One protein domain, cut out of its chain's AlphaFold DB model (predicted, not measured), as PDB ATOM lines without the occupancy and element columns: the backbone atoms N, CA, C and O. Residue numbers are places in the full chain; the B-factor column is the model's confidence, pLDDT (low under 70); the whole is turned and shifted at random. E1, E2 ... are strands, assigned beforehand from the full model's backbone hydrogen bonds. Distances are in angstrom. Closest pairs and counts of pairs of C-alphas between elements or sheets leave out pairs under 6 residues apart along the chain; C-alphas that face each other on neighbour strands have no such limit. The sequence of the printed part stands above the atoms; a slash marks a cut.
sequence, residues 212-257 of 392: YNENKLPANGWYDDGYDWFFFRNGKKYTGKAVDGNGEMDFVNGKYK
ATOM      1  N   TYR A 212     -49.304  13.670  56.584       97.25
ATOM      2  CA  TYR A 212     -50.734  13.882  56.772       97.25
ATOM      3  C   TYR A 212     -50.966  15.237  57.439       97.25
ATOM      4  O   TYR A 212     -50.296  15.557  58.417       97.25
ATOM      5  N   ASN A 213     -51.915  16.022  56.928       93.75
ATOM      6  CA  ASN A 213     -52.272  17.337  57.465       93.75
ATOM      7  C   ASN A 213     -53.184  17.237  58.707       93.75
ATOM      8  O   ASN A 213     -53.504  16.145  59.173       93.75
ATOM      9  N   GLU A 214     -53.617  18.378  59.246       93.56
ATOM     10  CA  GLU A 214     -54.556  18.483  60.376       93.56
ATOM     11  C   GLU A 214     -55.911  17.805  60.151       93.56
ATOM     12  O   GLU A 214     -56.563  17.405  61.110       93.56
ATOM     13  N   ASN A 215     -56.315  17.629  58.893       93.69
ATOM     14  CA  ASN A 215     -57.555  16.954  58.523       93.69
ATOM     15  C   ASN A 215     -57.358  15.441  58.335       93.69
ATOM     16  O   ASN A 215     -58.240  14.777  57.800       93.69
ATOM     17  N   LYS A 216     -56.209  14.886  58.759       95.50
ATOM     18  CA  LYS A 216     -55.851  13.459  58.646       95.50
ATOM     19  C   LYS A 216     -55.765  12.955  57.195       95.50
ATOM     20  O   LYS A 216     -55.810  11.749  56.956       95.50
ATOM     21  N   LEU A 217     -55.591  13.856  56.226       94.88
ATOM     22  CA  LEU A 217     -55.460  13.535  54.802       94.88
ATOM     23  C   LEU A 217     -54.016  13.734  54.324       94.88
ATOM     24  O   LEU A 217     -53.321  14.607  54.851       94.88
ATOM     25  N   PRO A 218     -53.549  12.979  53.310       96.56
ATOM     26  CA  PRO A 218     -52.269  13.257  52.669       96.56
ATOM     27  C   PRO A 218     -52.202  14.711  52.192       96.56
ATOM     28  O   PRO A 218     -53.083  15.184  51.469       96.56
ATOM     29  N   ALA A 219     -51.150  15.420  52.595       96.56
ATOM     30  CA  ALA A 219     -51.003  16.844  52.329       96.56
ATOM     31  C   ALA A 219     -50.948  17.161  50.822       96.56
ATOM     32  O   ALA A 219     -50.228  16.519  50.054       96.56
ATOM     33  N   ASN A 220     -51.695  18.177  50.395       95.94
ATOM     34  CA  ASN A 220     -51.723  18.674  49.019       95.94
ATOM     35  C   ASN A 220     -51.704  20.207  49.033       95.94
ATOM     36  O   ASN A 220     -52.684  20.822  49.444       95.94
ATOM     37  N   GLY A 221     -50.594  20.814  48.615       94.50
ATOM     38  CA  GLY A 221     -50.336  22.252  48.739       94.50
ATOM     39  C   GLY A 221     -49.256  22.580  49.774       94.50
ATOM     40  O   GLY A 221     -48.464  21.717  50.151       94.50
ATOM     41  N   TRP A 222     -49.204  23.836  50.215       92.88
ATOM     42  CA  TRP A 222     -48.237  24.309  51.208       92.88
ATOM     43  C   TRP A 222     -48.632  23.901  52.627       92.88
ATOM     44  O   TRP A 222     -49.719  24.241  53.086       92.88
ATOM     45  N   TYR A 223     -47.726  23.226  53.331       93.94
ATOM     46  CA  TYR A 223     -47.878  22.884  54.742       93.94
ATOM     47  C   TYR A 223     -46.559  23.055  55.489       93.94
ATOM     48  O   TYR A 223     -45.494  22.757  54.948       93.94
ATOM     49  N   ASP A 224     -46.652  23.482  56.742       90.69
ATOM     50  CA  ASP A 224     -45.567  23.377  57.715       90.69
ATOM     51  C   ASP A 224     -45.505  21.934  58.238       90.69
ATOM     52  O   ASP A 224     -46.511  21.398  58.721       90.69
ATOM     53  N   ASP A 225     -44.348  21.286  58.096       88.38
ATOM     54  CA  ASP A 225     -44.116  19.922  58.582       88.38
ATOM     55  C   ASP A 225     -43.477  19.851  59.980       88.38
ATOM     56  O   ASP A 225     -43.121  18.765  60.442       88.38
ATOM     57  N   GLY A 226     -43.359  20.999  60.653       82.94
ATOM     58  CA  GLY A 226     -42.714  21.168  61.952       82.94
ATOM     59  C   GLY A 226     -41.248  21.595  61.859       82.94
ATOM     60  O   GLY A 226     -40.675  21.986  62.875       82.94
ATOM     61  N   TYR A 227     -40.644  21.543  60.666       81.06
ATOM     62  CA  TYR A 227     -39.304  22.072  60.409       81.06
ATOM     63  C   TYR A 227     -39.344  23.330  59.545       81.06
ATOM     64  O   TYR A 227     -38.622  24.286  59.820       81.06
ATOM     65  N   ASP A 228     -40.138  23.307  58.473       87.06
ATOM     66  CA  ASP A 228     -40.285  24.412  57.529       87.06
ATOM     67  C   ASP A 228     -41.555  24.201  56.676       87.06
ATOM     68  O   ASP A 228     -42.175  23.136  56.681       87.06
ATOM     69  N   TRP A 229     -41.922  25.202  55.883       87.75
ATOM     70  CA  TRP A 229     -43.001  25.117  54.907       87.75
ATOM     71  C   TRP A 229     -42.555  24.370  53.655       87.75
ATOM     72  O   TRP A 229     -41.567  24.743  53.026       87.75
ATOM     73  N   PHE A 230     -43.309  23.364  53.226       91.38
ATOM     74  CA  PHE A 230     -43.069  22.661  51.968       91.38
ATOM     75  C   PHE A 230     -44.356  22.532  51.160       91.38
ATOM     76  O   PHE A 230     -45.450  22.415  51.705       91.38
ATOM     77  N   PHE A 231     -44.213  22.519  49.841       93.31
ATOM     78  CA  PHE A 231     -45.270  22.166  48.915       93.31
ATOM     79  C   PHE A 231     -45.331  20.645  48.762       93.31
ATOM     80  O   PHE A 231     -44.373  19.998  48.319       93.31
ATOM     81  N   PHE A 232     -46.470  20.070  49.121       96.50
ATOM     82  CA  PHE A 232     -46.741  18.644  49.054       96.50
ATOM     83  C   PHE A 232     -47.697  18.312  47.913       96.50
ATOM     84  O   PHE A 232     -48.584  19.088  47.562       96.50
ATOM     85  N   ARG A 233     -47.558  17.102  47.376       96.00
ATOM     86  CA  ARG A 233     -48.552  16.468  46.512       96.00
ATOM     87  C   ARG A 233     -48.719  15.025  46.963       96.00
ATOM     88  O   ARG A 233     -47.738  14.285  47.034       96.00
ATOM     89  N   ASN A 234     -49.947  14.636  47.296       95.75
ATOM     90  CA  ASN A 234     -50.278  13.334  47.882       95.75
ATOM     91  C   ASN A 234     -49.390  12.986  49.095       95.75
ATOM     92  O   ASN A 234     -48.887  11.872  49.222       95.75
ATOM     93  N   GLY A 235     -49.146  13.977  49.954       95.56
ATOM     94  CA  GLY A 235     -48.351  13.884  51.177       95.56
ATOM     95  C   GLY A 235     -46.840  13.755  50.979       95.56
ATOM     96  O   GLY A 235     -46.117  13.623  51.961       95.56
ATOM     97  N   LYS A 236     -46.321  13.828  49.748       97.38
ATOM     98  CA  LYS A 236     -44.872  13.859  49.481       97.38
ATOM     99  C   LYS A 236     -44.424  15.256  49.076       97.38
ATOM    100  O   LYS A 236     -45.137  15.934  48.341       97.38
ATOM    101  N   LYS A 237     -43.227  15.664  49.509       94.62
ATOM    102  CA  LYS A 237     -42.596  16.916  49.063       94.62
ATOM    103  C   LYS A 237     -42.454  16.891  47.543       94.62
ATOM    104  O   LYS A 237     -41.860  15.972  46.980       94.62
ATOM    105  N   TYR A 238     -43.053  17.865  46.876       95.00
ATOM    106  CA  TYR A 238     -43.231  17.816  45.432       95.00
ATOM    107  C   TYR A 238     -41.985  18.288  44.678       95.00
ATOM    108  O   TYR A 238     -41.298  19.217  45.093       95.00
ATOM    109  N   THR A 239     -41.705  17.662  43.538       93.81
ATOM    110  CA  THR A 239     -40.688  18.115  42.583       93.81
ATOM    111  C   THR A 239     -41.315  18.132  41.196       93.81
ATOM    112  O   THR A 239     -41.930  17.146  40.794       93.81
ATOM    113  N   GLY A 240     -41.170  19.242  40.476       91.75
ATOM    114  CA  GLY A 240     -41.812  19.489  39.184       91.75
ATOM    115  C   GLY A 240     -42.664  20.758  39.184       91.75
ATOM    116  O   GLY A 240     -42.637  21.530  40.138       91.75
ATOM    117  N   LYS A 241     -43.431  20.967  38.112       91.88
ATOM    118  CA  LYS A 241     -44.309  22.136  37.937       91.88
ATOM    119  C   LYS A 241     -45.629  21.962  38.677       91.88
ATOM    120  O   LYS A 241     -46.239  20.893  38.579       91.88
ATOM    121  N   ALA A 242     -46.071  22.973  39.414       90.38
ATOM    122  CA  ALA A 242     -47.403  23.028  40.017       90.38
ATOM    123  C   ALA A 242     -47.894  24.475  40.128       90.38
ATOM    124  O   ALA A 242     -47.095  25.405  40.108       90.38
ATOM    125  N   VAL A 243     -49.211  24.647  40.239       84.69
ATOM    126  CA  VAL A 243     -49.831  25.957  40.457       84.69
ATOM    127  C   VAL A 243     -50.108  26.134  41.944       84.69
ATOM    128  O   VAL A 243     -50.706  25.255  42.567       84.69
ATOM    129  N   ASP A 244     -49.691  27.265  42.498       83.75
ATOM    130  CA  ASP A 244     -50.080  27.709  43.835       83.75
ATOM    131  C   ASP A 244     -50.600  29.157  43.807       83.75
ATOM    132  O   ASP A 244     -50.939  29.684  42.745       83.75
ATOM    133  N   GLY A 245     -50.698  29.808  44.972       72.31
ATOM    134  CA  GLY A 245     -51.159  31.198  45.076       72.31
ATOM    135  C   GLY A 245     -50.312  32.221  44.302       72.31
ATOM    136  O   GLY A 245     -50.778  33.335  44.087       72.31
ATOM    137  N   ASN A 246     -49.109  31.846  43.855       71.06
ATOM    138  CA  ASN A 246     -48.203  32.668  43.054       71.06
ATOM    139  C   ASN A 246     -48.206  32.295  41.556       71.06
ATOM    140  O   ASN A 246     -47.408  32.839  40.793       71.06
ATOM    141  N   GLY A 247     -49.099  31.402  41.111       78.44
ATOM    142  CA  GLY A 247     -49.179  30.938  39.722       78.44
ATOM    143  C   GLY A 247     -48.422  29.629  39.480       78.44
ATOM    144  O   GLY A 247     -48.234  28.836  40.401       78.44
ATOM    145  N   GLU A 248     -48.039  29.354  38.228       88.06
ATOM    146  CA  GLU A 248     -47.269  28.153  37.874       88.06
ATOM    147  C   GLU A 248     -45.804  28.298  38.303       88.06
ATOM    148  O   GLU A 248     -45.070  29.147  37.796       88.06
ATOM    149  N   MET A 249     -45.369  27.419  39.200       82.44
ATOM    150  CA  MET A 249     -44.040  27.418  39.795       82.44
ATOM    151  C   MET A 249     -43.347  26.069  39.586       82.44
ATOM    152  O   MET A 249     -43.982  25.013  39.572       82.44
ATOM    153  N   ASP A 250     -42.019  26.098  39.457       86.50
ATOM    154  CA  ASP A 250     -41.171  24.906  39.511       86.50
ATOM    155  C   ASP A 250     -40.777  24.617  40.962       86.50
ATOM    156  O   ASP A 250     -40.280  25.501  41.662       86.50
ATOM    157  N   PHE A 251     -40.918  23.367  41.392       85.31
ATOM    158  CA  PHE A 251     -40.559  22.912  42.732       85.31
ATOM    159  C   PHE A 251     -39.426  21.887  42.700       85.31
ATOM    160  O   PHE A 251     -39.347  21.050  41.799       85.31
ATOM    161  N   VAL A 252     -38.573  21.917  43.722       87.69
ATOM    162  CA  VAL A 252     -37.586  20.881  44.041       87.69
ATOM    163  C   VAL A 252     -37.701  20.565  45.525       87.69
ATOM    164  O   VAL A 252     -37.512  21.441  46.368       87.69
ATOM    165  N   ASN A 253     -38.028  19.312  45.843       87.62
ATOM    166  CA  ASN A 253     -38.209  18.820  47.209       87.62
ATOM    167  C   ASN A 253     -39.133  19.708  48.072       87.62
ATOM    168  O   ASN A 253     -38.831  20.041  49.216       87.62
ATOM    169  N   GLY A 254     -40.263  20.124  47.497       89.19
ATOM    170  CA  GLY A 254     -41.287  20.934  48.150       89.19
ATOM    171  C   GLY A 254     -40.925  22.407  48.323       89.19
ATOM    172  O   GLY A 254     -41.660  23.135  48.976       89.19
ATOM    173  N   LYS A 255     -39.819  22.881  47.750       86.38
ATOM    174  CA  LYS A 255     -39.451  24.301  47.735       86.38
ATOM    175  C   LYS A 255     -39.469  24.828  46.313       86.38
ATOM    176  O   LYS A 255     -39.274  24.055  45.380       86.38
ATOM    177  N   TYR A 256     -39.646  26.134  46.136       82.81
ATOM    178  CA  TYR A 256     -39.453  26.736  44.820       82.81
ATOM    179  C   TYR A 256     -38.038  26.474  44.306       82.81
ATOM    180  O   TYR A 256     -37.047  26.620  45.027       82.81
ATOM    181  N   LYS A 257     -37.945  26.098  43.034       76.69
ATOM    182  CA  LYS A 257     -36.686  25.918  42.327       76.69
ATOM    183  C   LYS A 257     -36.010  27.279  42.173       76.69
ATOM    184  O   LYS A 257     -36.486  28.144  41.445       76.69
TER     185      LYS A 257
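This is residues 212 to 257 of the 392 residues of an uncharacterized protein of Parvimonas sp. oral taxon 393 str. F0440 (UniProt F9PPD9). Two small strand hairpins, E1 with E2 and E3 with E4, follow one another along the longest axis and come near each other at few points, each a separate two-stranded sheet. After E2 and again after E4 the backbone folds back in a short turn and pairs briefly with the strand it has just left, while residues 212 to 220, with no named element, make a loop before E1. The printed part has 46 residues, with no named helix and four named strands in the order E1, E2, E3, E4; both sheets are antiparallel. The class is all strand, though under half of the residues, 20 of 46, are in named strands. The whole is compact, with a radius of gyration of the C-alphas of 10.0 A and spans of 27 by 18 by 16 A.

E1, residues 221 to 224, and E2, residues 229 to 233, form a hairpin of antiparallel neighbour strands, with 141 degrees between their directions. N 221 and O 232 are 2.9 A apart and N 230 and O 223 are 2.8 A apart, both within hydrogen-bond range. Residues 232 to 233 of E2 also pair antiparallel with residues 236 to 237. E3, residues 240 to 244, and E4, residues 247 to 252, form the second antiparallel hairpin, at 140 degrees. Here N 242 and O 249 are 2.9 A apart and N 251 and O 240 are 2.8 A apart, within hydrogen-bond range. Residues 251 to 252 of E4 pair antiparallel with residues 255 to 256. Between the hairpins, the closest C-alphas of E1 and E3 are those of Gly 221 and Asp 244, 7.3 A apart. The closest C-alphas of E2 and E4 are those of Phe 231 and Phe 251, 7.8 A apart. E1 and E4 are apart, and so are E2 and E3.

E1 runs from Gly 221, whose C-alpha is at (-50.336, 22.252, 48.739), to Asp 224, over 10.2 A. E2 runs from Trp 229 to Arg 233, over 13.3 A, and ends with its C-alpha at (-48.552, 16.468, 46.512). E3 runs from Gly 240 to Asp 244, over 12.6 A. E4, the longest strand with 6 residues, runs from Gly 247 to Val 252, over 15.9 A, and ends with its C-alpha at (-37.586, 20.881, 44.041).

The two C-alphas farthest apart are those of Lys 216 and Lys 257, at 28.1 A. The links from E1 to E2 and from E3 to E4 are tight, with 4 and 2 residues between the strands, and the link from E2 to E3, with 6 residues, is short. The printed part has no cut. The mean pLDDT of the printed part is 89.6, and no printed residue is under 70.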